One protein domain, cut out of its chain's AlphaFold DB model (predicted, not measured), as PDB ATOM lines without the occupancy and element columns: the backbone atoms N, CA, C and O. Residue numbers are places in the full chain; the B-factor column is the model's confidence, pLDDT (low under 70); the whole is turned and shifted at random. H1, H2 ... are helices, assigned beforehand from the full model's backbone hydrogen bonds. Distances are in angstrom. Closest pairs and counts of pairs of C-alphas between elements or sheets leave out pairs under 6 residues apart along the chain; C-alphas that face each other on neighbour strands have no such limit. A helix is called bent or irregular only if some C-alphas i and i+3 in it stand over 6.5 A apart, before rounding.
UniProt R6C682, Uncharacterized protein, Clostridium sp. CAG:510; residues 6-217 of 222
ATOM      1  N   PHE A   6     299.532 296.217 189.721       86.12
ATOM      2  CA  PHE A   6     300.208 294.935 189.557       86.12
ATOM      3  C   PHE A   6     301.063 294.569 190.776       86.12
ATOM      4  O   PHE A   6     301.020 293.438 191.245       86.12
ATOM      5  N   ARG A   7     301.814 295.527 191.337       86.00
ATOM      6  CA  ARG A   7     302.615 295.283 192.549       86.00
ATOM      7  C   ARG A   7     301.738 295.016 193.767       86.00
ATOM      8  O   ARG A   7     302.125 294.209 194.601       86.00
ATOM      9  N   GLU A   8     300.597 295.696 193.885       84.00
ATOM     10  CA  GLU A   8     299.634 295.417 194.959       84.00
ATOM     11  C   GLU A   8     299.049 294.012 194.826       84.00
ATOM     12  O   GLU A   8     299.095 293.262 195.793       84.00
ATOM     13  N   TYR A   9     298.614 293.640 193.619       87.06
ATOM     14  CA  TYR A   9     298.122 292.300 193.307       87.06
ATOM     15  C   TYR A   9     299.167 291.219 193.623       87.06
ATOM     16  O   TYR A   9     298.894 290.279 194.355       87.06
ATOM     17  N   MET A  10     300.411 291.376 193.163       87.06
ATOM     18  CA  MET A  10     301.465 290.390 193.437       87.06
ATOM     19  C   MET A  10     301.838 290.306 194.924       87.06
ATOM     20  O   MET A  10     302.138 289.224 195.416       87.06
ATOM     21  N   ALA A  11     301.803 291.425 195.654       84.81
ATOM     22  CA  ALA A  11     302.092 291.451 197.088       84.81
ATOM     23  C   ALA A  11     300.953 290.888 197.949       84.81
ATOM     24  O   ALA A  11     301.139 290.689 199.152       84.81
ATOM     25  N   ASP A  12     299.765 290.697 197.372       83.50
ATOM     26  CA  ASP A  12     298.620 290.176 198.098       83.50
ATOM     27  C   ASP A  12     298.682 288.657 198.285       83.50
ATOM     28  O   ASP A  12     298.146 288.190 199.289       83.50
ATOM     29  N   TRP A  13     299.403 287.927 197.433       86.81
ATOM     30  CA  TRP A  13     299.572 286.477 197.527       86.81
ATOM     31  C   TRP A  13     300.274 286.052 198.818       86.81
ATOM     32  O   TRP A  13     301.452 286.346 199.035       86.81
ATOM     33  N   SER A  14     299.572 285.312 199.680       88.06
ATOM     34  CA  SER A  14     300.200 284.730 200.869       88.06
ATOM     35  C   SER A  14     299.512 283.454 201.337       88.06
ATOM     36  O   SER A  14     298.291 283.354 201.361       88.06
ATOM     37  N   TRP A  15     300.294 282.497 201.839       85.25
ATOM     38  CA  TRP A  15     299.750 281.237 202.356       85.25
ATOM     39  C   TRP A  15     298.742 281.426 203.500       85.25
ATOM     40  O   TRP A  15     297.802 280.646 203.649       85.25
ATOM     41  N   LYS A  16     298.934 282.471 204.317       87.12
ATOM     42  CA  LYS A  16     298.013 282.818 205.403       87.12
ATOM     43  C   LYS A  16     296.637 283.195 204.855       87.12
ATOM     44  O   LYS A  16     295.645 282.627 205.303       87.12
ATOM     45  N   LYS A  17     296.592 284.095 203.877       84.25
ATOM     46  CA  LYS A  17     295.334 284.505 203.260       84.25
ATOM     47  C   LYS A  17     294.683 283.366 202.487       84.25
ATOM     48  O   LYS A  17     293.479 283.218 202.620       84.25
ATOM     49  N   ILE A  18     295.454 282.484 201.835       84.94
ATOM     50  CA  ILE A  18     294.859 281.362 201.080       84.94
ATOM     51  C   ILE A  18     294.075 280.469 202.038       84.94
ATOM     52  O   ILE A  18     292.950 280.064 201.755       84.94
ATOM     53  N   LYS A  19     294.641 280.210 203.223       85.88
ATOM     54  CA  LYS A  19     293.970 279.455 204.286       85.88
ATOM     55  C   LYS A  19     292.738 280.168 204.840       85.88
ATOM     56  O   LYS A  19     291.761 279.499 205.169       85.88
ATOM     57  N   GLU A  20     292.789 281.487 205.000       85.69
ATOM     58  CA  GLU A  20     291.655 282.292 205.474       85.69
ATOM     59  C   GLU A  20     290.536 282.318 204.420       85.69
ATOM     60  O   GLU A  20     289.407 281.925 204.713       85.69
ATOM     61  N   GLY A  21     290.871 282.619 203.167       82.62
ATOM     62  CA  GLY A  21     289.964 282.607 202.025       82.62
ATOM     63  C   GLY A  21     289.324 281.241 201.788       82.62
ATOM     64  O   GLY A  21     288.125 281.183 201.536       82.62
ATOM     65  N   ALA A  22     290.065 280.140 201.959       83.31
ATOM     66  CA  ALA A  22     289.529 278.779 201.883       83.31
ATOM     67  C   ALA A  22     288.493 278.473 202.981       83.31
ATOM     68  O   ALA A  22     287.513 277.765 202.741       83.31
ATOM     69  N   LYS A  23     288.693 279.007 204.194       83.44
ATOM     70  CA  LYS A  23     287.743 278.848 205.306       83.44
ATOM     71  C   LYS A  23     286.469 279.655 205.082       83.44
ATOM     72  O   LYS A  23     285.390 279.160 205.402       83.44
ATOM     73  N   GLU A  24     286.604 280.866 204.551       80.88
ATOM     74  CA  GLU A  24     285.488 281.774 204.273       80.88
ATOM     75  C   GLU A  24     284.700 281.346 203.026       80.88
ATOM     76  O   GLU A  24     283.473 281.373 203.023       80.88
ATOM     77  N   ASN A  25     285.388 280.860 201.991       82.75
ATOM     78  CA  ASN A  25     284.813 280.512 200.691       82.75
ATOM     79  C   ASN A  25     284.869 279.006 200.426       82.75
ATOM     80  O   ASN A  25     285.366 278.557 199.390       82.75
ATOM     81  N   LYS A  26     284.308 278.211 201.347       81.50
ATOM     82  CA  LYS A  26     284.303 276.738 201.254       81.50
ATOM     83  C   LYS A  26     283.766 276.212 199.922       81.50
ATOM     84  O   LYS A  26     284.266 275.217 199.421       81.50
ATOM     85  N   ALA A  27     282.766 276.877 199.344       77.44
ATOM     86  CA  ALA A  27     282.201 276.509 198.048       77.44
ATOM     87  C   ALA A  27     283.247 276.558 196.921       77.44
ATOM     88  O   ALA A  27     283.439 275.571 196.212       77.44
ATOM     89  N   VAL A  28     283.956 277.686 196.799       80.62
ATOM     90  CA  VAL A  28     285.017 277.884 195.798       80.62
ATOM     91  C   VAL A  28     286.176 276.930 196.068       80.62
ATOM     92  O   VAL A  28     286.651 276.269 195.148       80.62
ATOM     93  N   TRP A  29     286.572 276.787 197.337       84.31
ATOM     94  CA  TRP A  29     287.622 275.856 197.745       84.31
ATOM     95  C   TRP A  29     287.298 274.407 197.371       84.31
ATOM     96  O   TRP A  29     288.137 273.721 196.797       84.31
ATOM     97  N   ASN A  30     286.078 273.943 197.647       83.31
ATOM     98  CA  ASN A  30     285.657 272.581 197.331       83.31
ATOM     99  C   ASN A  30     285.594 272.343 195.817       83.31
ATOM    100  O   ASN A  30     286.008 271.281 195.364       83.31
ATOM    101  N   CYS A  31     285.130 273.323 195.033       78.50
ATOM    102  CA  CYS A  31     285.135 273.221 193.570       78.50
ATOM    103  C   CYS A  31     286.566 273.166 193.017       78.50
ATOM    104  O   CYS A  31     286.860 272.346 192.153       78.50
ATOM    105  N   MET A  32     287.475 273.987 193.549       83.19
ATOM    106  CA  MET A  32     288.894 273.957 193.188       83.19
ATOM    107  C   MET A  32     289.550 272.627 193.578       83.19
ATOM    108  O   MET A  32     290.287 272.046 192.786       83.19
ATOM    109  N   TYR A  33     289.266 272.122 194.780       82.31
ATOM    110  CA  TYR A  33     289.753 270.824 195.233       82.31
ATOM    111  C   TYR A  33     289.242 269.698 194.329       82.31
ATOM    112  O   TYR A  33     290.027 268.849 193.919       82.31
ATOM    113  N   ALA A  34     287.964 269.727 193.946       77.00
ATOM    114  CA  ALA A  34     287.408 268.782 192.985       77.00
ATOM    115  C   ALA A  34     288.112 268.879 191.622       77.00
ATOM    116  O   ALA A  34     288.502 267.852 191.081       77.00
ATOM    117  N   ALA A  35     288.344 270.088 191.094       74.44
ATOM    118  CA  ALA A  35     289.086 270.286 189.846       74.44
ATOM    119  C   ALA A  35     290.506 269.700 189.918       74.44
ATOM    120  O   ALA A  35     290.945 269.017 188.995       74.44
ATOM    121  N   PHE A  36     291.197 269.899 191.044       78.62
ATOM    122  CA  PHE A  36     292.515 269.318 191.288       78.62
ATOM    123  C   PHE A  36     292.476 267.785 191.351       78.62
ATOM    124  O   PHE A  36     293.288 267.124 190.707       78.62
ATOM    125  N   VAL A  37     291.518 267.211 192.088       79.50
ATOM    126  CA  VAL A  37     291.333 265.753 192.171       79.50
ATOM    127  C   VAL A  37     291.041 265.173 190.792       79.50
ATOM    128  O   VAL A  37     291.659 264.185 190.421       79.50
ATOM    129  N   MET A  38     290.171 265.805 190.003       72.25
ATOM    130  CA  MET A  38     289.858 265.339 188.653       72.25
ATOM    131  C   MET A  38     291.077 265.403 187.722       72.25
ATOM    132  O   MET A  38     291.343 264.427 187.025       72.25
ATOM    133  N   MET A  39     291.862 266.491 187.755       73.19
ATOM    134  CA  MET A  39     293.123 266.605 187.002       73.19
ATOM    135  C   MET A  39     294.089 265.467 187.364       73.19
ATOM    136  O   MET A  39     294.672 264.832 186.482       73.19
ATOM    137  N   PHE A  40     294.240 265.186 188.662       72.69
ATOM    138  CA  PHE A  40     295.090 264.099 189.138       72.69
ATOM    139  C   PHE A  40     294.558 262.726 188.709       72.69
ATOM    140  O   PHE A  40     295.323 261.921 188.189       72.69
ATOM    141  N   SER A  41     293.257 262.464 188.869       71.00
ATOM    142  CA  SER A  41     292.622 261.205 188.465       71.00
ATOM    143  C   SER A  41     292.748 260.944 186.966       71.00
ATOM    144  O   SER A  41     293.060 259.822 186.576       71.00
ATOM    145  N   MET A  42     292.567 261.969 186.131       68.44
ATOM    146  CA  MET A  42     292.756 261.864 184.684       68.44
ATOM    147  C   MET A  42     294.216 261.539 184.352       68.44
ATOM    148  O   MET A  42     294.490 260.583 183.632       68.44
ATOM    149  N   SER A  43     295.159 262.254 184.971       65.94
ATOM    150  CA  SER A  43     296.598 262.011 184.795       65.94
ATOM    151  C   SER A  43     297.006 260.597 185.232       65.94
ATOM    152  O   SER A  43     297.778 259.934 184.544       65.94
ATOM    153  N   ALA A  44     296.470 260.113 186.356       67.88
ATOM    154  CA  ALA A  44     296.742 258.780 186.889       67.88
ATOM    155  C   ALA A  44     296.144 257.667 186.013       67.88
ATOM    156  O   ALA A  44     296.794 256.645 185.808       67.88
ATOM    157  N   SER A  45     294.941 257.876 185.465       65.81
ATOM    158  CA  SER A  45     294.313 256.939 184.526       65.81
ATOM    159  C   SER A  45     295.131 256.802 183.242       65.81
ATOM    160  O   SER A  45     295.347 255.694 182.764       65.81
ATOM    161  N   ILE A  46     295.626 257.919 182.705       59.81
ATOM    162  CA  ILE A  46     296.415 257.947 181.465       59.81
ATOM    163  C   ILE A  46     297.805 257.328 181.680       59.81
ATOM    164  O   ILE A  46     298.321 256.617 180.817       59.81
ATOM    165  N   ALA A  47     298.395 257.527 182.865       58.97
ATOM    166  CA  ALA A  47     299.676 256.925 183.233       58.97
ATOM    167  C   ALA A  47     299.643 255.387 183.317       58.97
ATOM    168  O   ALA A  47     300.693 254.760 183.189       58.97
ATOM    169  N   GLY A  48     298.466 254.787 183.525       57.12
ATOM    170  CA  GLY A  48     298.298 253.335 183.621       57.12
ATOM    171  C   GLY A  48     298.290 252.596 182.280       57.12
ATOM    172  O   GLY A  48     298.642 251.420 182.257       57.12
ATOM    173  N   GLU A  49     297.920 253.261 181.180       60.34
ATOM    174  CA  GLU A  49     297.713 252.587 179.888       60.34
ATOM    175  C   GLU A  49     298.709 252.989 178.797       60.34
ATOM    176  O   GLU A  49     299.113 252.106 178.053       60.34
ATOM    177  N   ASN A  50     299.131 254.259 178.706       60.50
ATOM    178  CA  ASN A  50     300.241 254.759 177.873       60.50
ATOM    179  C   ASN A  50     300.356 256.278 178.092       60.50
ATOM    180  O   ASN A  50     299.625 257.051 177.475       60.50
ATOM    181  N   PHE A  51     301.263 256.729 178.962       64.81
ATOM    182  CA  PHE A  51     301.417 258.159 179.245       64.81
ATOM    183  C   PHE A  51     301.930 258.923 178.016       64.81
ATOM    184  O   PHE A  51     303.115 258.849 177.684       64.81
ATOM    185  N   GLN A  52     301.057 259.693 177.366       71.81
ATOM    186  CA  GLN A  52     301.466 260.634 176.330       71.81
ATOM    187  C   GLN A  52     301.647 262.023 176.940       71.81
ATOM    188  O   GLN A  52     300.775 262.552 177.630       71.81
ATOM    189  N   LEU A  53     302.799 262.643 176.666       76.69
ATOM    190  CA  LEU A  53     303.098 264.008 177.112       76.69
ATOM    191  C   LEU A  53     302.026 265.005 176.635       76.69
ATOM    192  O   LEU A  53     301.750 265.988 177.317       76.69
ATOM    193  N   THR A  54     301.408 264.730 175.486       79.19
ATOM    194  CA  THR A  54     300.322 265.520 174.904       79.19
ATOM    195  C   THR A  54     299.116 265.615 175.835       79.19
ATOM    196  O   THR A  54     298.647 266.717 176.103       79.19
ATOM    197  N   ASP A  55     298.672 264.505 176.421       77.00
ATOM    198  CA  ASP A  55     297.481 264.483 177.277       77.00
ATOM    199  C   ASP A  55     297.719 265.192 178.615       77.00
ATOM    200  O   ASP A  55     296.842 265.886 179.148       77.00
ATOM    201  N   ALA A  56     298.942 265.073 179.140       79.75
ATOM    202  CA  ALA A  56     299.373 265.812 180.318       79.75
ATOM    203  C   ALA A  56     299.390 267.322 180.047       79.75
ATOM    204  O   ALA A  56     298.884 268.100 180.855       79.75
ATOM    205  N   LEU A  57     299.924 267.740 178.896       83.88
ATOM    206  CA  LEU A  57     299.927 269.142 178.486       83.88
ATOM    207  C   LEU A  57     298.501 269.673 178.304       83.88
ATOM    208  O   LEU A  57     298.189 270.721 178.857       83.88
ATOM    209  N   LEU A  58     297.608 268.939 177.637       85.31
ATOM    210  CA  LEU A  58     296.204 269.337 177.484       85.31
ATOM    211  C   LEU A  58     295.511 269.531 178.846       85.31
ATOM    212  O   LEU A  58     294.874 270.558 179.091       85.31
ATOM    213  N   SER A  59     295.709 268.591 179.772       81.19
ATOM    214  CA  SER A  59     295.154 268.672 181.130       81.19
ATOM    215  C   SER A  59     295.716 269.863 181.914       81.19
ATOM    216  O   SER A  59     294.969 270.593 182.570       81.19
ATOM    217  N   ILE A  60     297.028 270.103 181.829       84.81
ATOM    218  CA  ILE A  60     297.687 271.250 182.468       84.81
ATOM    219  C   ILE A  60     297.163 272.562 181.879       84.81
ATOM    220  O   ILE A  60     296.795 273.461 182.635       84.81
ATOM    221  N   GLY A  61     297.096 272.666 180.551       88.56
ATOM    222  CA  GLY A  61     296.630 273.853 179.836       88.56
ATOM    223  C   GLY A  61     295.197 274.233 180.188       88.56
ATOM    224  O   GLY A  61     294.880 275.418 180.233       88.56
ATOM    225  N   MET A  62     294.353 273.252 180.514       87.81
ATOM    226  CA  MET A  62     292.976 273.492 180.933       87.81
ATOM    227  C   MET A  62     292.835 273.774 182.434       87.81
ATOM    228  O   MET A  62     292.237 274.776 182.825       87.81
ATOM    229  N   PHE A  63     293.367 272.911 183.304       86.12
ATOM    230  CA  PHE A  63     293.035 272.952 184.734       86.12
ATOM    231  C   PHE A  63     293.964 273.825 185.573       86.12
ATOM    232  O   PHE A  63     293.523 274.376 186.585       86.12
ATOM    233  N   LEU A  64     295.232 273.997 185.185       88.69
ATOM    234  CA  LEU A  64     296.152 274.842 185.949       88.69
ATOM    235  C   LEU A  64     295.688 276.314 185.984       88.69
ATOM    236  O   LEU A  64     295.641 276.873 187.086       88.69
ATOM    237  N   PRO A  65     295.271 276.938 184.860       92.88
ATOM    238  CA  PRO A  65     294.692 278.283 184.878       92.88
ATOM    239  C   PRO A  65     293.475 278.403 185.797       92.88
ATOM    240  O   PRO A  65     293.412 279.331 186.603       92.88
ATOM    241  N   ILE A  66     292.550 277.435 185.730       90.69
ATOM    242  CA  ILE A  66     291.346 277.393 186.570       90.69
ATOM    243  C   ILE A  66     291.741 277.429 188.049       90.69
ATOM    244  O   ILE A  66     291.245 278.270 188.798       90.69
ATOM    245  N   CYS A  67     292.664 276.560 188.473       89.12
ATOM    246  CA  CYS A  67     293.136 276.511 189.855       89.12
ATOM    247  C   CYS A  67     293.744 277.848 190.300       89.12
ATOM    248  O   CYS A  67     293.379 278.365 191.356       89.12
ATOM    249  N   ILE A  68     294.623 278.444 189.489       91.50
ATOM    250  CA  ILE A  68     295.262 279.730 189.815       91.50
ATOM    251  C   ILE A  68     294.211 280.839 189.955       91.50
ATOM    252  O   ILE A  68     294.262 281.624 190.907       91.50
ATOM    253  N   VAL A  69     293.239 280.896 189.042       92.94
ATOM    254  CA  VAL A  69     292.162 281.892 189.072       92.94
ATOM    255  C   VAL A  69     291.264 281.699 190.291       92.94
ATOM    256  O   VAL A  69     290.949 282.681 190.959       92.94
ATOM    257  N   MET A  70     290.915 280.463 190.654       89.56
ATOM    258  CA  MET A  70     290.122 280.193 191.860       89.56
ATOM    259  C   MET A  70     290.845 280.621 193.136       89.56
ATOM    260  O   MET A  70     290.231 281.249 194.002       89.56
ATOM    261  N   VAL A  71     292.154 280.362 193.243       90.31
ATOM    262  CA  VAL A  71     292.950 280.884 194.364       90.31
ATOM    263  C   VAL A  71     292.944 282.409 194.358       90.31
ATOM    264  O   VAL A  71     292.691 283.026 195.391       90.31
ATOM    265  N   SER A  72     293.138 283.030 193.197       91.81
ATOM    266  CA  SER A  72     293.116 284.488 193.079       91.81
ATOM    267  C   SER A  72     291.769 285.106 193.482       91.81
ATOM    268  O   SER A  72     291.753 286.153 194.129       91.81
ATOM    269  N   VAL A  73     290.639 284.465 193.158       89.75
ATOM    270  CA  VAL A  73     289.296 284.906 193.577       89.75
ATOM    271  C   VAL A  73     289.184 284.968 195.103       89.75
ATOM    272  O   VAL A  73     288.583 285.910 195.623       89.75
ATOM    273  N   MET A  74     289.776 284.003 195.813       87.06
ATOM    274  CA  MET A  74     289.802 283.973 197.280       87.06
ATOM    275  C   MET A  74     290.789 284.995 197.869       87.06
ATOM    276  O   MET A  74     290.468 285.653 198.855       87.06
ATOM    277  N   GLU A  75     291.963 285.163 197.251       85.62
ATOM    278  CA  GLU A  75     293.041 286.043 197.735       85.62
ATOM    279  C   GLU A  75     292.794 287.534 197.502       85.62
ATOM    280  O   GLU A  75     293.252 288.376 198.282       85.62
ATOM    281  N   HIS A  76     292.092 287.868 196.418       84.94
ATOM    282  CA  HIS A  76     291.864 289.239 195.968       84.94
ATOM    283  C   HIS A  76     290.375 289.585 196.065       84.94
ATOM    284  O   HIS A  76     289.700 289.717 195.033       84.94
ATOM    285  N   PRO A  77     289.841 289.733 197.293       76.94
ATOM    286  CA  PRO A  77     288.468 290.147 197.509       76.94
ATOM    287  C   PRO A  77     288.206 291.527 196.893       76.94
ATOM    288  O   PRO A  77     289.087 292.382 196.822       76.94
ATOM    289  N   ILE A  78     286.963 291.766 196.477       80.19
ATOM    290  CA  ILE A  78     286.547 293.071 195.934       80.19
ATOM    291  C   ILE A  78     286.536 294.150 197.021       80.19
ATOM    292  O   ILE A  78     286.779 295.327 196.744       80.19
ATOM    293  N   ARG A  79     286.238 293.753 198.263       77.31
ATOM    294  CA  ARG A  79     286.230 294.659 199.411       77.31
ATOM    295  C   ARG A  79     287.634 295.213 199.627       77.31
ATOM    296  O   ARG A  79     288.624 294.481 199.601       77.31
ATOM    297  N   LEU A  80     287.729 296.524 199.833       65.44
ATOM    298  CA  LEU A  80     289.018 297.157 200.080       65.44
ATOM    299  C   LEU A  80     289.569 296.675 201.432       65.44
ATOM    300  O   LEU A  80     288.850 296.213 202.315       65.44
ATOM    301  N   ARG A  81     290.878 296.810 201.635       68.62
ATOM    302  CA  ARG A  81     291.453 296.621 202.971       68.62
ATOM    303  C   ARG A  81     290.833 297.640 203.933       68.62
ATOM    304  O   ARG A  81     290.712 298.804 203.553       68.62
ATOM    305  N   LYS A  82     290.542 297.241 205.180       67.81
ATOM    306  CA  LYS A  82     289.953 298.115 206.224       67.81
ATOM    307  C   LYS A  82     290.627 299.499 206.289       67.81
ATOM    308  O   LYS A  82     289.954 300.520 206.297       67.81
ATOM    309  N   MET A  83     291.959 299.545 206.188       61.84
ATOM    310  CA  MET A  83     292.740 300.794 206.180       61.84
ATOM    311  C   MET A  83     292.413 301.759 205.024       61.84
ATOM    312  O   MET A  83     292.520 302.966 205.206       61.84
ATOM    313  N   ARG A  84     292.005 301.273 203.841       67.56
ATOM    314  CA  ARG A  84     291.626 302.140 202.706       67.56
ATOM    315  C   ARG A  84     290.290 302.848 202.935       67.56
ATOM    316  O   ARG A  84     290.090 303.921 202.378       67.56
ATOM    317  N   TYR A  85     289.413 302.298 203.771       68.69
ATOM    318  CA  TYR A  85     288.148 302.944 204.127       68.69
ATOM    319  C   TYR A  85     288.323 304.118 205.098       68.69
ATOM    320  O   TYR A  85     287.485 305.014 205.104       68.69
ATOM    321  N   LEU A  86     289.422 304.137 205.861       73.31
ATOM    322  CA  LEU A  86     289.790 305.229 206.771       73.31
ATOM    323  C   LEU A  86     290.450 306.416 206.048       73.31
ATOM    324  O   LEU A  86     290.631 307.478 206.638       73.31
ATOM    325  N   CYS A  87     290.836 306.249 204.779       76.25
ATOM    326  CA  CYS A  87     291.417 307.323 203.983       76.25
ATOM    327  C   CYS A  87     290.309 308.292 203.530       76.25
ATOM    328  O   CYS A  87     289.272 307.819 203.049       76.25
ATOM    329  N   PRO A  88     290.506 309.623 203.642       74.06
ATOM    330  CA  PRO A  88     289.539 310.602 203.163       74.06
ATOM    331  C   PRO A  88     289.483 310.550 201.633       74.06
ATOM    332  O   PRO A  88     290.281 311.167 200.933       74.06
ATOM    333  N   GLN A  89     288.553 309.752 201.121       77.44
ATOM    334  CA  GLN A  89     288.218 309.632 199.708       77.44
ATOM    335  C   GLN A  89     286.726 309.882 199.560       77.44
ATOM    336  O   GLN A  89     285.931 309.407 200.376       77.44
ATOM    337  N   THR A  90     286.340 310.573 198.494       83.94
ATOM    338  CA  THR A  90     284.924 310.698 198.145       83.94
ATOM    339  C   THR A  90     284.351 309.328 197.769       83.94
ATOM    340  O   THR A  90     285.063 308.434 197.294       83.94
ATOM    341  N   GLU A  91     283.040 309.145 197.930       80.31
ATOM    342  CA  GLU A  91     282.375 307.897 197.533       80.31
ATOM    343  C   GLU A  91     282.609 307.549 196.053       80.31
ATOM    344  O   GLU A  91     282.776 306.378 195.702       80.31
ATOM    345  N   GLY A  92     282.654 308.563 195.182       85.06
ATOM    346  CA  GLY A  92     282.892 308.399 193.748       85.06
ATOM    347  C   GLY A  92     284.298 307.884 193.431       85.06
ATOM    348  O   GLY A  92     284.453 306.957 192.629       85.06
ATOM    349  N   GLU A  93     285.322 308.425 194.091       85.69
ATOM    350  CA  GLU A  93     286.709 307.961 193.948       85.69
ATOM    351  C   GLU A  93     286.871 306.524 194.432       85.69
ATOM    352  O   GLU A  93     287.509 305.704 193.765       85.69
ATOM    353  N   ARG A  94     286.229 306.189 195.553       84.38
ATOM    354  CA  ARG A  94     286.259 304.838 196.106       84.38
ATOM    355  C   ARG A  94     285.561 303.836 195.189       84.38
ATOM    356  O   ARG A  94     286.135 302.794 194.882       84.38
ATOM    357  N   ALA A  95     284.378 304.173 194.671       86.69
ATOM    358  CA  ALA A  95     283.661 303.345 193.698       86.69
ATOM    359  C   ALA A  95     284.488 303.107 192.427       86.69
ATOM    360  O   ALA A  95     284.533 301.997 191.891       86.69
ATOM    361  N   ARG A  96     285.169 304.153 191.939       88.50
ATOM    362  CA  ARG A  96     286.086 304.045 190.801       88.50
ATOM    363  C   ARG A  96     287.256 303.120 191.119       88.50
ATOM    364  O   ARG A  96     287.577 302.280 190.284       88.50
ATOM    365  N   SER A  97     287.854 303.237 192.304       87.00
ATOM    366  CA  SER A  97     288.962 302.378 192.731       87.00
ATOM    367  C   SER A  97     288.549 300.908 192.813       87.00
ATOM    368  O   SER A  97     289.251 300.066 192.267       87.00
ATOM    369  N   VAL A  98     287.409 300.601 193.440       88.62
ATOM    370  CA  VAL A  98     286.891 299.226 193.556       88.62
ATOM    371  C   VAL A  98     286.680 298.608 192.175       88.62
ATOM    372  O   VAL A  98     287.187 297.522 191.898       88.62
ATOM    373  N   ARG A  99     285.994 299.323 191.271       90.94
ATOM    374  CA  ARG A  99     285.764 298.843 189.898       90.94
ATOM    375  C   ARG A  99     287.063 298.652 189.126       90.94
ATOM    376  O   ARG A  99     287.207 297.652 188.432       90.94
ATOM    377  N   LEU A 100     288.008 299.584 189.250       90.88
ATOM    378  CA  LEU A 100     289.292 299.486 188.562       90.88
ATOM    379  C   LEU A 100     290.085 298.262 189.033       90.88
ATOM    380  O   LEU A 100     290.585 297.516 188.198       90.88
ATOM    381  N   THR A 101     290.151 298.016 190.344       89.56
ATOM    382  CA  THR A 101     290.807 296.822 190.900       89.56
ATOM    383  C   THR A 101     290.105 295.538 190.459       89.56
ATOM    384  O   THR A 101     290.778 294.584 190.076       89.56
ATOM    385  N   TYR A 102     288.769 295.524 190.447       92.69
ATOM    386  CA  TYR A 102     287.993 294.385 189.960       92.69
ATOM    387  C   TYR A 102     288.298 294.067 188.489       92.69
ATOM    388  O   TYR A 102     288.695 292.946 188.184       92.69
ATOM    389  N   TYR A 103     288.190 295.045 187.583       94.19
ATOM    390  CA  TYR A 103     288.472 294.823 186.160       94.19
ATOM    391  C   TYR A 103     289.942 294.499 185.892       94.19
ATOM    392  O   TYR A 103     290.235 293.688 185.019       94.19
ATOM    393  N   PHE A 104     290.867 295.082 186.660       93.69
ATOM    394  CA  PHE A 104     292.282 294.731 186.579       93.69
ATOM    395  C   PHE A 104     292.504 293.251 186.911       93.69
ATOM    396  O   PHE A 104     293.160 292.544 186.150       93.69
ATOM    397  N   ARG A 105     291.897 292.760 187.999       94.12
ATOM    398  CA  ARG A 105     291.942 291.345 188.387       94.12
ATOM    399  C   ARG A 105     291.343 290.441 187.306       94.12
ATOM    400  O   ARG A 105     291.977 289.460 186.937       94.12
ATOM    401  N   VAL A 106     290.169 290.791 186.770       95.94
ATOM    402  CA  VAL A 106     289.549 290.062 185.644       95.94
ATOM    403  C   VAL A 106     290.508 289.996 184.452       95.94
ATOM    404  O   VAL A 106     290.689 288.932 183.876       95.94
ATOM    405  N   GLY A 107     291.178 291.103 184.119       96.44
ATOM    406  CA  GLY A 107     292.187 291.138 183.060       96.44
ATOM    407  C   GLY A 107     293.359 290.187 183.315       96.44
ATOM    408  O   GLY A 107     293.762 289.466 182.407       96.44
ATOM    409  N   ILE A 108     293.872 290.124 184.549       96.19
ATOM    410  CA  ILE A 108     294.917 289.159 184.925       96.19
ATOM    411  C   ILE A 108     294.418 287.716 184.776       96.19
ATOM    412  O   ILE A 108     295.136 286.891 184.219       96.19
ATOM    413  N   HIS A 109     293.195 287.413 185.221       97.00
ATOM    414  CA  HIS A 109     292.609 286.078 185.070       97.00
ATOM    415  C   HIS A 109     292.509 285.669 183.593       97.00
ATOM    416  O   HIS A 109     292.961 284.586 183.233       97.00
ATOM    417  N   MET A 110     292.027 286.564 182.725       97.75
ATOM    418  CA  MET A 110     291.947 286.305 181.283       97.75
ATOM    419  C   MET A 110     293.321 286.074 180.646       97.75
ATOM    420  O   MET A 110     293.443 285.230 179.765       97.75
ATOM    421  N   ILE A 111     294.369 286.780 181.089       96.94
ATOM    422  CA  ILE A 111     295.741 286.541 180.610       96.94
ATOM    423  C   ILE A 111     296.217 285.137 181.005       96.94
ATOM    424  O   ILE A 111     296.816 284.445 180.185       96.94
ATOM    425  N   ILE A 112     295.936 284.702 182.237       96.44
ATOM    426  CA  ILE A 112     296.305 283.366 182.729       96.44
ATOM    427  C   ILE A 112     295.575 282.277 181.930       96.44
ATOM    428  O   ILE A 112     296.203 281.311 181.502       96.44
ATOM    429  N   PHE A 113     294.277 282.451 181.675       96.62
ATOM    430  CA  PHE A 113     293.513 281.539 180.822       96.62
ATOM    431  C   PHE A 113     294.035 281.503 179.387       96.62
ATOM    432  O   PHE A 113     294.244 280.425 178.841       96.62
ATOM    433  N   LEU A 114     294.356 282.661 178.803       95.31
ATOM    434  CA  LEU A 114     294.923 282.731 177.459       95.31
ATOM    435  C   LEU A 114     296.259 281.978 177.357       95.31
ATOM    436  O   LEU A 114     296.502 281.311 176.358       95.31
ATOM    437  N   MET A 115     297.107 282.032 178.390       94.12
ATOM    438  CA  MET A 115     298.332 281.222 178.442       94.12
ATOM    439  C   MET A 115     298.028 279.717 178.418       94.12
ATOM    440  O   MET A 115     298.720 278.970 177.729       94.12
ATOM    441  N   GLY A 116     296.982 279.277 179.123       92.69
ATOM    442  CA  GLY A 116     296.502 277.894 179.070       92.69
ATOM    443  C   GLY A 116     295.965 277.497 177.695       92.69
ATOM    444  O   GLY A 116     296.341 276.457 177.158       92.69
ATOM    445  N   LEU A 117     295.160 278.367 177.077       92.38
ATOM    446  CA  LEU A 117     294.632 278.174 175.725       92.38
ATOM    447  C   LEU A 117     295.735 278.093 174.667       92.38
ATOM    448  O   LEU A 117     295.636 277.271 173.763       92.38
ATOM    449  N   LEU A 118     296.800 278.891 174.781       91.31
ATOM    450  CA  LEU A 118     297.954 278.799 173.878       91.31
ATOM    451  C   LEU A 118     298.633 277.427 173.954       91.31
ATOM    452  O   LEU A 118     299.062 276.902 172.930       91.31
ATOM    453  N   LEU A 119     298.701 276.841 175.150       88.44
ATOM    454  CA  LEU A 119     299.258 275.508 175.360       88.44
ATOM    455  C   LEU A 119     298.320 274.405 174.848       88.44
ATOM    456  O   LEU A 119     298.778 273.417 174.284       88.44
ATOM    457  N   LEU A 120     297.005 274.586 174.982       88.69
ATOM    458  CA  LEU A 120     296.018 273.698 174.362       88.69
ATOM    459  C   LEU A 120     296.104 273.751 172.829       88.69
ATOM    460  O   LEU A 120     296.046 272.716 172.174       88.69
ATOM    461  N   PHE A 121     296.286 274.940 172.256       86.69
ATOM    462  CA  PHE A 121     296.374 275.140 170.809       86.69
ATOM    463  C   PHE A 121     297.640 274.532 170.192       86.69
ATOM    464  O   PHE A 121     297.622 274.123 169.036       86.69
ATOM    465  N   SER A 122     298.744 274.461 170.943       84.44
ATOM    466  CA  SER A 122     299.991 273.871 170.444       84.44
ATOM    467  C   SER A 122     299.991 272.340 170.425       84.44
ATOM    468  O   SER A 122     300.893 271.756 169.827       84.44
ATOM    469  N   VAL A 123     299.016 271.694 171.074       82.56
ATOM    470  CA  VAL A 123     299.005 270.237 171.293       82.56
ATOM    471  C   VAL A 123     297.704 269.566 170.835       82.56
ATOM    472  O   VAL A 123     297.736 268.414 170.414       82.56
ATOM    473  N   GLY A 124     296.565 270.254 170.914       75.69
ATOM    474  CA  GLY A 124     295.241 269.698 170.628       75.69
ATOM    475  C   GLY A 124     294.698 270.046 169.244       75.69
ATOM    476  O   GLY A 124     295.139 270.992 168.591       75.69
ATOM    477  N   PHE A 125     293.674 269.307 168.815       74.69
ATOM    478  CA  PHE A 125     292.936 269.606 167.594       74.69
ATOM    479  C   PHE A 125     291.893 270.693 167.882       74.69
ATOM    480  O   PHE A 125     290.823 270.446 168.439       74.69
ATOM    481  N   PHE A 126     292.241 271.944 167.574       76.62
ATOM    482  CA  PHE A 126     291.489 273.105 168.045       76.62
ATOM    483  C   PHE A 126     290.609 273.723 166.954       76.62
ATOM    484  O   PHE A 126     291.096 274.256 165.955       76.62
ATOM    485  N   HIS A 127     289.295 273.719 167.177       83.94
ATOM    486  CA  HIS A 127     288.342 274.454 166.350       83.94
ATOM    487  C   HIS A 127     288.021 275.823 166.948       83.94
ATOM    488  O   HIS A 127     288.072 276.026 168.161       83.94
ATOM    489  N   TRP A 128     287.637 276.769 166.088       86.00
ATOM    490  CA  TRP A 128     287.236 278.107 166.528       86.00
ATOM    491  C   TRP A 128     285.998 278.069 167.445       86.00
ATOM    492  O   TRP A 128     285.883 278.895 168.343       86.00
ATOM    493  N   GLU A 129     285.107 277.088 167.265       89.81
ATOM    494  CA  GLU A 129     283.950 276.855 168.141       89.81
ATOM    495  C   GLU A 129     284.413 276.514 169.568       89.81
ATOM    496  O   GLU A 129     284.020 277.173 170.528       89.81
ATOM    497  N   SER A 130     285.348 275.570 169.709       90.38
ATOM    498  CA  SER A 130     285.963 275.215 170.994       90.38
ATOM    499  C   SER A 130     286.656 276.412 171.652       90.38
ATOM    500  O   SER A 130     286.554 276.598 172.863       90.38
ATOM    501  N   LEU A 131     287.321 277.259 170.854       90.75
ATOM    502  CA  LEU A 131     287.945 278.495 171.337       90.75
ATOM    503  C   LEU A 131     286.922 279.453 171.937       90.75
ATOM    504  O   LEU A 131     287.116 279.946 173.045       90.75
ATOM    505  N   VAL A 132     285.841 279.726 171.206       93.38
ATOM    506  CA  VAL A 132     284.789 280.632 171.672       93.38
ATOM    507  C   VAL A 132     284.143 280.079 172.936       93.38
ATOM    508  O   VAL A 132     283.944 280.829 173.885       93.38
ATOM    509  N   PHE A 133     283.852 278.777 172.968       94.88
ATOM    510  CA  PHE A 133     283.271 278.122 174.134       94.88
ATOM    511  C   PHE A 133     284.152 278.273 175.383       94.88
ATOM    512  O   PHE A 133     283.692 278.770 176.410       94.88
ATOM    513  N   LEU A 134     285.440 277.930 175.276       94.56
ATOM    514  CA  LEU A 134     286.377 278.038 176.395       94.56
ATOM    515  C   LEU A 134     286.568 279.486 176.842       94.56
ATOM    516  O   LEU A 134     286.494 279.759 178.033       94.56
ATOM    517  N   LEU A 135     286.703 280.436 175.911       95.31
ATOM    518  CA  LEU A 135     286.823 281.857 176.254       95.31
ATOM    519  C   LEU A 135     285.602 282.392 177.010       95.31
ATOM    520  O   LEU A 135     285.746 283.251 177.883       95.31
ATOM    521  N   LEU A 136     284.399 281.914 176.683       96.56
ATOM    522  CA  LEU A 136     283.186 282.295 177.403       96.56
ATOM    523  C   LEU A 136     283.196 281.754 178.839       96.56
ATOM    524  O   LEU A 136     282.890 282.503 179.772       96.56
ATOM    525  N   ASN A 137     283.603 280.499 179.024       95.94
ATOM    526  CA  ASN A 137     283.771 279.900 180.347       95.94
ATOM    527  C   ASN A 137     284.865 280.607 181.155       95.94
ATOM    528  O   ASN A 137     284.632 281.001 182.298       95.94
ATOM    529  N   ASP A 138     286.018 280.871 180.545       96.25
ATOM    530  CA  ASP A 138     287.134 281.604 181.144       96.25
ATOM    531  C   ASP A 138     286.709 283.008 181.584       96.25
ATOM    532  O   ASP A 138     287.063 283.464 182.677       96.25
ATOM    533  N   PHE A 139     285.888 283.688 180.781       96.81
ATOM    534  CA  PHE A 139     285.320 284.984 181.135       96.81
ATOM    535  C   PHE A 139     284.372 284.894 182.338       96.81
ATOM    536  O   PHE A 139     284.477 285.703 183.270       96.81
ATOM    537  N   MET A 140     283.475 283.901 182.370       96.19
ATOM    538  CA  MET A 140     282.610 283.685 183.533       96.19
ATOM    539  C   MET A 140     283.439 283.428 184.788       96.19
ATOM    540  O   MET A 140     283.254 284.131 185.779       96.19
ATOM    541  N   LEU A 141     284.410 282.513 184.742       94.75
ATOM    542  CA  LEU A 141     285.275 282.210 185.887       94.75
ATOM    543  C   LEU A 141     286.079 283.435 186.337       94.75
ATOM    544  O   LEU A 141     286.181 283.714 187.532       94.75
ATOM    545  N   SER A 142     286.595 284.217 185.388       96.00
ATOM    546  CA  SER A 142     287.396 285.413 185.668       96.00
ATOM    547  C   SER A 142     286.623 286.490 186.425       96.00
ATOM    548  O   SER A 142     287.213 287.225 187.224       96.00
ATOM    549  N   THR A 143     285.315 286.591 186.186       94.88
ATOM    550  CA  THR A 143     284.441 287.622 186.766       94.88
ATOM    551  C   THR A 143     283.864 287.249 188.130       94.88
ATOM    552  O   THR A 143     283.371 288.145 188.824       94.88
ATOM    553  N   ILE A 144     283.975 285.982 188.549       92.31
ATOM    554  CA  ILE A 144     283.472 285.485 189.835       92.31
ATOM    555  C   ILE A 144     284.067 286.259 191.014       92.31
ATOM    556  O   ILE A 144     285.184 286.790 190.997       92.31
ATOM    557  N   VAL A 145     283.270 286.342 192.072       90.06
ATOM    558  CA  VAL A 145     283.606 287.018 193.318       90.06
ATOM    559  C   VAL A 145     283.336 286.060 194.475       90.06
ATOM    560  O   VAL A 145     282.416 285.245 194.369       90.06
ATOM    561  N   PRO A 146     284.120 286.128 195.560       86.06
ATOM    562  CA  PRO A 146     283.838 285.356 196.765       86.06
ATOM    563  C   PRO A 146     282.456 285.717 197.328       86.06
ATOM    564  O   PRO A 146     281.977 286.842 197.155       86.06
ATOM    565  N   ILE A 147     281.819 284.754 197.991       84.25
ATOM    566  CA  ILE A 147     280.527 284.971 198.645       84.25
ATOM    567  C   ILE A 147     280.799 285.501 200.044       84.25
ATOM    568  O   ILE A 147     281.443 284.837 200.852       84.25
ATOM    569  N   TYR A 148     280.272 286.681 200.342       76.00
ATOM    570  CA  TYR A 148     280.350 287.264 201.674       76.00
ATOM    571  C   TYR A 148     279.030 287.075 202.425       76.00
ATOM    572  O   TYR A 148     277.955 287.331 201.878       76.00
ATOM    573  N   GLY A 149     279.116 286.679 203.698       72.69
ATOM    574  CA  GLY A 149     277.955 286.516 204.578       72.69
ATOM    575  C   GLY A 149     277.040 285.342 204.202       72.69
ATOM    576  O   GLY A 149     277.412 284.436 203.456       72.69
ATOM    577  N   ILE A 150     275.815 285.350 204.735       68.25
ATOM    578  CA  ILE A 150     274.842 284.256 204.585       68.25
ATOM    579  C   ILE A 150     273.944 284.509 203.364       68.25
ATOM    580  O   ILE A 150     272.743 284.744 203.481       68.25
ATOM    581  N   ASN A 151     274.514 284.477 202.156       77.69
ATOM    582  CA  ASN A 151     273.731 284.568 200.920       77.69
ATOM    583  C   ASN A 151     273.570 283.193 200.259       77.69
ATOM    584  O   ASN A 151     274.263 282.854 199.299       77.69
ATOM    585  N   GLY A 152     272.625 282.399 200.776       81.94
ATOM    586  CA  GLY A 152     272.384 281.026 200.317       81.94
ATOM    587  C   GLY A 152     272.035 280.919 198.829       81.94
ATOM    588  O   GLY A 152     272.487 279.992 198.160       81.94
ATOM    589  N   LYS A 153     271.307 281.899 198.273       87.94
ATOM    590  CA  LYS A 153     270.972 281.929 196.840       87.94
ATOM    591  C   LYS A 153     272.215 282.141 195.975       87.94
ATOM    592  O   LYS A 153     272.412 281.397 195.020       87.94
ATOM    593  N   ALA A 154     273.042 283.136 196.305       87.06
ATOM    594  CA  ALA A 154     274.265 283.418 195.554       87.06
ATOM    595  C   ALA A 154     275.273 282.266 195.672       87.06
ATOM    596  O   ALA A 154     275.877 281.887 194.674       87.06
ATOM    597  N   ALA A 155     275.395 281.667 196.862       86.31
ATOM    598  CA  ALA A 155     276.220 280.484 197.077       86.31
ATOM    599  C   ALA A 155     275.752 279.295 196.227       86.31
ATOM    600  O   ALA A 155     276.567 278.678 195.547       86.31
ATOM    601  N   PHE A 156     274.446 279.007 196.210       88.31
ATOM    602  CA  PHE A 156     273.881 277.950 195.371       88.31
ATOM    603  C   PHE A 156     274.139 278.206 193.881       88.31
ATOM    604  O   PHE A 156     274.666 277.335 193.195       88.31
ATOM    605  N   GLN A 157     273.831 279.411 193.390       91.38
ATOM    606  CA  GLN A 157     274.072 279.784 191.992       91.38
ATOM    607  C   GLN A 157     275.545 279.638 191.610       91.38
ATOM    608  O   GLN A 157     275.839 279.082 190.556       91.38
ATOM    609  N   LEU A 158     276.459 280.094 192.471       90.88
ATOM    610  CA  LEU A 158     277.892 279.983 192.239       90.88
ATOM    611  C   LEU A 158     278.347 278.520 192.180       90.88
ATOM    612  O   LEU A 158     279.069 278.155 191.262       90.88
ATOM    613  N   VAL A 159     277.925 277.682 193.129       89.12
ATOM    614  CA  VAL A 159     278.307 276.259 193.168       89.12
ATOM    615  C   VAL A 159     277.824 275.526 191.921       89.12
ATOM    616  O   VAL A 159     278.611 274.832 191.281       89.12
ATOM    617  N   VAL A 160     276.554 275.701 191.549       91.19
ATOM    618  CA  VAL A 160     275.992 275.039 190.363       91.19
ATOM    619  C   VAL A 160     276.673 275.543 189.090       91.19
ATOM    620  O   VAL A 160     277.001 274.734 188.227       91.19
ATOM    621  N   LEU A 161     276.953 276.848 188.993       93.56
ATOM    622  CA  LEU A 161     277.685 277.422 187.863       93.56
ATOM    623  C   LEU A 161     279.106 276.853 187.756       93.56
ATOM    624  O   LEU A 161     279.523 276.466 186.671       93.56
ATOM    625  N   LEU A 162     279.842 276.776 188.870       91.38
ATOM    626  CA  LEU A 162     281.197 276.224 188.889       91.38
ATOM    627  C   LEU A 162     281.211 274.752 188.472       91.38
ATOM    628  O   LEU A 162     282.061 274.363 187.678       91.38
ATOM    629  N   ILE A 163     280.266 273.946 188.966       89.25
ATOM    630  CA  ILE A 163     280.142 272.541 188.555       89.25
ATOM    631  C   ILE A 163     279.837 272.441 187.057       89.25
ATOM    632  O   ILE A 163     280.491 271.659 186.371       89.25
ATOM    633  N   ALA A 164     278.888 273.233 186.549       92.62
ATOM    634  CA  ALA A 164     278.536 273.232 185.132       92.62
ATOM    635  C   ALA A 164     279.755 273.560 184.257       92.62
ATOM    636  O   ALA A 164     280.116 272.737 183.420       92.62
ATOM    637  N   ILE A 165     280.463 274.657 184.559       92.81
ATOM    638  CA  ILE A 165     281.665 275.067 183.818       92.81
ATOM    639  C   ILE A 165     282.764 273.998 183.889       92.81
ATOM    640  O   ILE A 165     283.434 273.733 182.894       92.81
ATOM    641  N   MET A 166     282.974 273.358 185.046       88.12
ATOM    642  CA  MET A 166     283.964 272.279 185.143       88.12
ATOM    643  C   MET A 166     283.594 271.092 184.251       88.12
ATOM    644  O   MET A 166     284.455 270.577 183.542       88.12
ATOM    645  N   LEU A 167     282.332 270.657 184.269       88.19
ATOM    646  CA  LEU A 167     281.869 269.528 183.460       88.19
ATOM    647  C   LEU A 167     281.901 269.843 181.963       88.19
ATOM    648  O   LEU A 167     282.300 268.989 181.170       88.19
ATOM    649  N   THR A 168     281.519 271.054 181.561       92.56
ATOM    650  CA  THR A 168     281.558 271.454 180.153       92.56
ATOM    651  C   THR A 168     282.987 271.650 179.660       92.56
ATOM    652  O   THR A 168     283.292 271.186 178.566       92.56
ATOM    653  N   ASN A 169     283.897 272.207 180.468       90.75
ATOM    654  CA  ASN A 169     285.327 272.255 180.135       90.75
ATOM    655  C   ASN A 169     285.923 270.845 179.993       90.75
ATOM    656  O   ASN A 169     286.639 270.582 179.032       90.75
ATOM    657  N   MET A 170     285.576 269.912 180.886       86.06
ATOM    658  CA  MET A 170     285.989 268.504 180.778       86.06
ATOM    659  C   MET A 170     285.502 267.856 179.479       86.06
ATOM    660  O   MET A 170     286.273 267.214 178.772       86.06
ATOM    661  N   ALA A 171     284.230 268.041 179.132       88.38
ATOM    662  CA  ALA A 171     283.697 267.536 177.872       88.38
ATOM    663  C   ALA A 171     284.368 268.209 176.661       88.38
ATOM    664  O   ALA A 171     284.659 267.547 175.668       88.38
ATOM    665  N   GLN A 172     284.682 269.502 176.760       89.06
ATOM    666  CA  GLN A 172     285.408 270.242 175.733       89.06
ATOM    667  C   GLN A 172     286.842 269.722 175.553       89.06
ATOM    668  O   GLN A 172     287.332 269.692 174.425       89.06
ATOM    669  N   LEU A 173     287.495 269.261 176.627       86.00
ATOM    670  CA  LEU A 173     288.810 268.617 176.568       86.00
ATOM    671  C   LEU A 173     288.773 267.372 175.685       86.00
ATOM    672  O   LEU A 173     289.630 267.232 174.822       86.00
ATOM    673  N   VAL A 174     287.741 266.535 175.841       81.75
ATOM    674  CA  VAL A 174     287.532 265.336 175.009       81.75
ATOM    675  C   VAL A 174     287.330 265.707 173.538       81.75
ATOM    676  O   VAL A 174     287.848 265.030 172.655       81.75
ATOM    677  N   VAL A 175     286.617 266.804 173.259       85.44
ATOM    678  CA  VAL A 175     286.435 267.304 171.884       85.44
ATOM    679  C   VAL A 175     287.766 267.748 171.267       85.44
ATOM    680  O   VAL A 175     287.987 267.512 170.087       85.44
ATOM    681  N   ILE A 176     288.644 268.381 172.049       86.12
ATOM    682  CA  ILE A 176     289.936 268.910 171.576       86.12
ATOM    683  C   ILE A 176     291.016 267.818 171.495       86.12
ATOM    684  O   ILE A 176     291.928 267.915 170.673       86.12
ATOM    685  N   SER A 177     290.942 266.792 172.345       80.31
ATOM    686  CA  SER A 177     291.856 265.644 172.319       80.31
ATOM    687  C   SER A 177     291.451 264.577 171.297       80.31
ATOM    688  O   SER A 177     292.245 263.691 170.992       80.31
ATOM    689  N   GLY A 178     290.206 264.608 170.814       72.69
ATOM    690  CA  GLY A 178     289.668 263.624 169.880       72.69
ATOM    691  C   GLY A 178     290.285 263.718 168.475       72.69
ATOM    692  O   GLY A 178     290.694 264.797 168.045       72.69
ATOM    693  N   PRO A 179     290.326 262.600 167.725       64.44
ATOM    694  CA  PRO A 179     290.865 262.570 166.365       64.44
ATOM    695  C   PRO A 179     289.921 263.191 165.320       64.44
ATOM    696  O   PRO A 179     290.356 263.490 164.210       64.44
ATOM    697  N   GLU A 180     288.638 263.374 165.651       64.31
ATOM    698  CA  GLU A 180     287.615 263.901 164.746       64.31
ATOM    699  C   GLU A 180     286.769 265.008 165.401       64.31
ATOM    700  O   GLU A 180     286.515 264.975 166.608       64.31
ATOM    701  N   PRO A 181     286.263 265.975 164.610       66.75
ATOM    702  CA  PRO A 181     285.364 267.013 165.102       66.75
ATOM    703  C   PRO A 181     284.036 266.430 165.609       66.75
ATOM    704  O   PRO A 181     283.139 266.085 164.835       66.75
ATOM    705  N   HIS A 182     283.845 266.407 166.927       77.81
ATOM    706  CA  HIS A 182     282.598 265.969 167.561       77.81
ATOM    707  C   HIS A 182     281.512 267.062 167.544       77.81
ATOM    708  O   HIS A 182     281.094 267.579 168.581       77.81
ATOM    709  N   ARG A 183     281.009 267.407 166.350       83.69
ATOM    710  CA  ARG A 183     280.056 268.520 166.148       83.69
ATOM    711  C   ARG A 183     278.775 268.402 166.984       83.69
ATOM    712  O   ARG A 183     278.295 269.399 167.514       83.69
ATOM    713  N   THR A 184     278.240 267.194 167.148       86.75
ATOM    714  CA  THR A 184     277.061 266.949 167.997       86.75
ATOM    715  C   THR A 184     277.339 267.279 169.462       86.75
ATOM    716  O   THR A 184     276.514 267.915 170.112       86.75
ATOM    717  N   VAL A 185     278.516 266.896 169.971       88.00
ATOM    718  CA  VAL A 185     278.930 267.208 171.346       88.00
ATOM    719  C   VAL A 185     279.081 268.717 171.504       88.00
ATOM    720  O   VAL A 185     278.529 269.275 172.444       88.00
ATOM    721  N   GLN A 186     279.711 269.398 170.542       90.44
ATOM    722  CA  GLN A 186     279.850 270.856 170.568       90.44
ATOM    723  C   GLN A 186     278.490 271.575 170.628       90.44
ATOM    724  O   GLN A 186     278.314 272.502 171.416       90.44
ATOM    725  N   ILE A 187     277.498 271.125 169.848       92.12
ATOM    726  CA  ILE A 187     276.131 271.677 169.878       92.12
ATOM    727  C   ILE A 187     275.485 271.477 171.254       92.12
ATOM    728  O   ILE A 187     274.874 272.405 171.784       92.12
ATOM    729  N   ILE A 188     275.631 270.288 171.846       93.81
ATOM    730  CA  ILE A 188     275.114 269.997 173.189       93.81
ATOM    731  C   ILE A 188     275.785 270.899 174.231       93.81
ATOM    732  O   ILE A 188     275.091 271.444 175.087       93.81
ATOM    733  N   LEU A 189     277.101 271.113 174.139       94.81
ATOM    734  CA  LEU A 189     277.827 272.004 175.046       94.81
ATOM    735  C   LEU A 189     277.317 273.440 174.951       94.81
ATOM    736  O   LEU A 189     277.000 274.038 175.975       94.81
ATOM    737  N   TYR A 190     277.130 273.973 173.743       95.56
ATOM    738  CA  TYR A 190     276.518 275.292 173.577       95.56
ATOM    739  C   TYR A 190     275.081 275.349 174.104       95.56
ATOM    740  O   TYR A 190     274.696 276.344 174.715       95.56
ATOM    741  N   ALA A 191     274.283 274.294 173.922       96.25
ATOM    742  CA  ALA A 191     272.943 274.235 174.497       96.25
ATOM    743  C   ALA A 191     272.988 274.289 176.034       96.25
ATOM    744  O   ALA A 191     272.247 275.066 176.635       96.25
ATOM    745  N   ILE A 192     273.894 273.537 176.671       95.88
ATOM    746  CA  ILE A 192     274.129 273.593 178.123       95.88
ATOM    747  C   ILE A 192     274.549 275.004 178.541       95.88
ATOM    748  O   ILE A 192     273.981 275.557 179.483       95.88
ATOM    749  N   PHE A 193     275.476 275.618 177.811       96.69
ATOM    750  CA  PHE A 193     275.932 276.975 178.083       96.69
ATOM    751  C   PHE A 193     274.771 277.976 178.080       96.69
ATOM    752  O   PHE A 193     274.568 278.709 179.046       96.69
ATOM    753  N   PHE A 194     273.958 277.993 177.021       97.00
ATOM    754  CA  PHE A 194     272.867 278.964 176.890       97.00
ATOM    755  C   PHE A 194     271.683 278.691 177.823       97.00
ATOM    756  O   PHE A 194     271.025 279.640 178.250       97.00
ATOM    757  N   LEU A 195     271.395 277.426 178.140       96.81
ATOM    758  CA  LEU A 195     270.233 277.046 178.953       96.81
ATOM    759  C   LEU A 195     270.535 276.974 180.453       96.81
ATOM    760  O   LEU A 195     269.620 277.136 181.258       96.81
ATOM    761  N   ILE A 196     271.791 276.733 180.838       95.50
ATOM    762  CA  ILE A 196     272.188 276.487 182.229       95.50
ATOM    763  C   ILE A 196     273.207 277.528 182.696       95.50
ATOM    764  O   ILE A 196     272.910 278.307 183.604       95.50
ATOM    765  N   GLU A 197     274.388 277.582 182.081       96.31
ATOM    766  CA  GLU A 197     275.505 278.399 182.581       96.31
ATOM    767  C   GLU A 197     275.212 279.897 182.476       96.31
ATOM    768  O   GLU A 197     275.331 280.627 183.461       96.31
ATOM    769  N   LEU A 198     274.746 280.359 181.316       96.31
ATOM    770  CA  LEU A 198     274.461 281.768 181.079       96.31
ATOM    771  C   LEU A 198     273.333 282.295 181.989       96.31
ATOM    772  O   LEU A 198     273.538 283.338 182.612       96.31
ATOM    773  N   PRO A 199     272.176 281.623 182.160       96.25
ATOM    774  CA  PRO A 199     271.156 282.062 183.113       96.25
ATOM    775  C   PRO A 199     271.647 282.089 184.566       96.25
ATOM    776  O   PRO A 199     271.363 283.051 185.292       96.25
ATOM    777  N   LEU A 200     272.413 281.077 184.994       95.50
ATOM    778  CA  LEU A 200     273.024 281.049 186.327       95.50
ATOM    779  C   LEU A 200     273.990 282.222 186.512       95.50
ATOM    780  O   LEU A 200     273.921 282.923 187.525       95.50
ATOM    781  N   PHE A 201     274.831 282.483 185.512       96.06
ATOM    782  CA  PHE A 201     275.773 283.590 185.512       96.06
ATOM    783  C   PHE A 201     275.074 284.950 185.494       96.06
ATOM    784  O   PHE A 201     275.460 285.836 186.249       96.06
ATOM    785  N   ILE A 202     274.002 285.128 184.717       94.94
ATOM    786  CA  ILE A 202     273.197 286.359 184.729       94.94
ATOM    787  C   ILE A 202     272.623 286.591 186.128       94.94
ATOM    788  O   ILE A 202     272.740 287.699 186.658       94.94
ATOM    789  N   GLY A 203     272.060 285.555 186.754       92.81
ATOM    790  CA  GLY A 203     271.580 285.621 188.134       92.81
ATOM    791  C   GLY A 203     272.688 286.013 189.115       92.81
ATOM    792  O   GLY A 203     272.514 286.937 189.910       92.81
ATOM    793  N   PHE A 204     273.854 285.378 189.001       93.06
ATOM    794  CA  PHE A 204     275.015 285.666 189.839       93.06
ATOM    795  C   PHE A 204     275.613 287.060 189.580       93.06
ATOM    796  O   PHE A 204     276.047 287.742 190.506       93.06
ATOM    797  N   SER A 205     275.554 287.567 188.349       93.06
ATOM    798  CA  SER A 205     276.048 288.900 187.988       93.06
ATOM    799  C   SER A 205     275.311 290.018 188.729       93.06
ATOM    800  O   SER A 205     275.886 291.071 189.014       93.06
ATOM    801  N   GLN A 206     274.047 289.789 189.102       92.06
ATOM    802  CA  GLN A 206     273.296 290.711 189.952       92.06
ATOM    803  C   GLN A 206     273.889 290.770 191.362       92.06
ATOM    804  O   GLN A 206     273.968 291.853 191.939       92.06
ATOM    805  N   TYR A 207     274.338 289.632 191.903       91.38
ATOM    806  CA  TYR A 207     275.072 289.584 193.166       91.38
ATOM    807  C   TYR A 207     276.418 290.312 193.053       91.38
ATOM    808  O   TYR A 207     276.696 291.183 193.872       91.38
ATOM    809  N   ILE A 208     277.188 290.071 191.984       91.75
ATOM    810  CA  ILE A 208     278.457 290.776 191.722       91.75
ATOM    811  C   ILE A 208     278.255 292.297 191.723       91.75
ATOM    812  O   ILE A 208     278.999 293.026 192.376       91.75
ATOM    813  N   LYS A 209     277.225 292.794 191.024       91.38
ATOM    814  CA  LYS A 209     276.895 294.229 190.993       91.38
ATOM    815  C   LYS A 209     276.575 294.768 192.388       91.38
ATOM    816  O   LYS A 209     277.063 295.840 192.740       91.38
ATOM    817  N   LYS A 210     275.793 294.028 193.183       89.75
ATOM    818  CA  LYS A 210     275.468 294.405 194.565       89.75
ATOM    819  C   LYS A 210     276.715 294.455 195.445       89.75
ATOM    820  O   LYS A 210     276.894 295.449 196.133       89.75
ATOM    821  N   GLU A 211     277.602 293.466 195.369       88.38
ATOM    822  CA  GLU A 211     278.849 293.462 196.146       88.38
ATOM    823  C   GLU A 211     279.817 294.567 195.713       88.38
ATOM    824  O   GLU A 211     280.470 295.170 196.557       88.38
ATOM    825  N   LEU A 212     279.890 294.898 194.419       88.56
ATOM    826  CA  LEU A 212     280.673 296.045 193.943       88.56
ATOM    827  C   LEU A 212     280.137 297.374 194.495       88.56
ATOM    828  O   LEU A 212     280.924 298.261 194.830       88.56
ATOM    829  N   CYS A 213     278.813 297.517 194.595       87.00
ATOM    830  CA  CYS A 213     278.175 298.671 195.228       87.00
ATOM    831  C   CYS A 213     278.409 298.688 196.741       87.00
ATOM    832  O   CYS A 213     278.798 299.727 197.272       87.00
ATOM    833  N   ALA A 214     278.230 297.549 197.414       84.44
ATOM    834  CA  ALA A 214     278.441 297.409 198.849       84.44
ATOM    835  C   ALA A 214     279.895 297.699 199.215       84.44
ATOM    836  O   ALA A 214     280.139 298.489 200.106       84.44
ATOM    837  N   ALA A 215     280.875 297.198 198.458       83.62
ATOM    838  CA  ALA A 215     282.298 297.428 198.701       83.62
ATOM    839  C   ALA A 215     282.725 298.911 198.667       83.62
ATOM    840  O   ALA A 215     283.825 299.231 199.125       83.62
ATOM    841  N   ARG A 216     281.893 299.826 198.148       78.31
ATOM    842  CA  ARG A 216     282.104 301.280 198.258       78.31
ATOM    843  C   ARG A 216     281.854 301.780 199.682       78.31
ATOM    844  O   ARG A 216     282.583 302.636 200.180       78.31
ATOM    845  N   ASN A 217     280.841 301.265 200.348       70.75
ATOM    846  CA  ASN A 217     280.489 301.675 201.693       70.75
ATOM    847  C   ASN A 217     281.155 300.662 202.632       70.75
ATOM    848  O   ASN A 217     281.204 299.480 202.322       70.75
TER     849      ASN A 217
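This is residues 6 to 217 of the 222 residues of an uncharacterized protein of Clostridium sp. CAG:510 (UniProt R6C682). Five helices, H3, H4, H6, H7 and H8, and the first arm of a bent one, H9a, run side by side in an elongated up-and-down bundle, each against the one before it. Short H2 lies across one end of H4, H1 stands crosswise to H6, and the second arm H9b slants across H8 to reach H6. The printed part has 212 residues, with nine named helices, H1 to H9, and no named strand: the class is all helix. It is compact, with a radius of gyration of the C-alphas of 18.3 A and spans of 61 by 35 by 28 A.

H1, residues 6 to 12, is close to but not clearly touching H6, residues 91 to 121, with closest C-alphas Tyr 9 and Arg 105 at 8.0 A. H2, residues 15 to 24, touches H4, residues 53 to 75, about perpendicular at 77 degrees; the closest C-alphas, Gly 21 and Met 74, are 4.9 A apart. H3, residues 26 to 49, forms a hairpin with H4 at a shallow tilt of 12 degrees, closest at C-alphas Met 32 and Cys 67, 6.0 A. H4 is the hub, touching five helices, with a kink of 28 degrees near residue 60. H5, residues 82 to 85, touches no helix. H6 touches H4 with residues 109 to 120 alone, closest at C-alphas Gly 116 and Gly 61, 4.1 A. H7, residues 128 to 143, forms hairpins with H6, closest at C-alphas Ser 142 and Val 106, 5.1 A, and with H8, residues 152 to 177, closest at C-alphas Asn 137 and Ile 165, 6.3 A. H9, residues 183 to 214, was assigned as one helix by its hydrogen bonds but is bent: C-alphas 195 and 198 are 6.7 A apart, and its arms H9a, residues 183 to 195, and H9b, residues 198 to 214, stand at 42 degrees, a steep tilt. H9a forms a hairpin with H8, closest at C-alphas Leu 189 and Thr 168, 6.3 A. H9b touches H8 at a steep tilt of 49 degrees, closest at C-alphas Leu 200 and Gln 157, 5.9 A. Every O i to N i+4 pair is within hydrogen-bond range in H1, H2, H6, H7, H8 and H9a; the counts are 19 of 20 in H3, 17 of 19 in H4 and 12 of 13 in H9b, and H5 is too short for such a pair.

H1 begins at C-alpha 6, (300.208, 294.935, 189.557). H3 measures 34.9 A, H4 31.8 A, H6 44.5 A and H8 37.4 A. H9b ends at C-alpha 214, (278.441, 297.409, 198.849).

The C-alphas farthest apart, Glu 49 and Pro 88, are 63.0 A apart. The printed part has no cut, and no link is long. Mean pLDDT of the printed part is 85.1; residues 42 to 51, 80 to 85, 150 and 179 to 181 are under 70.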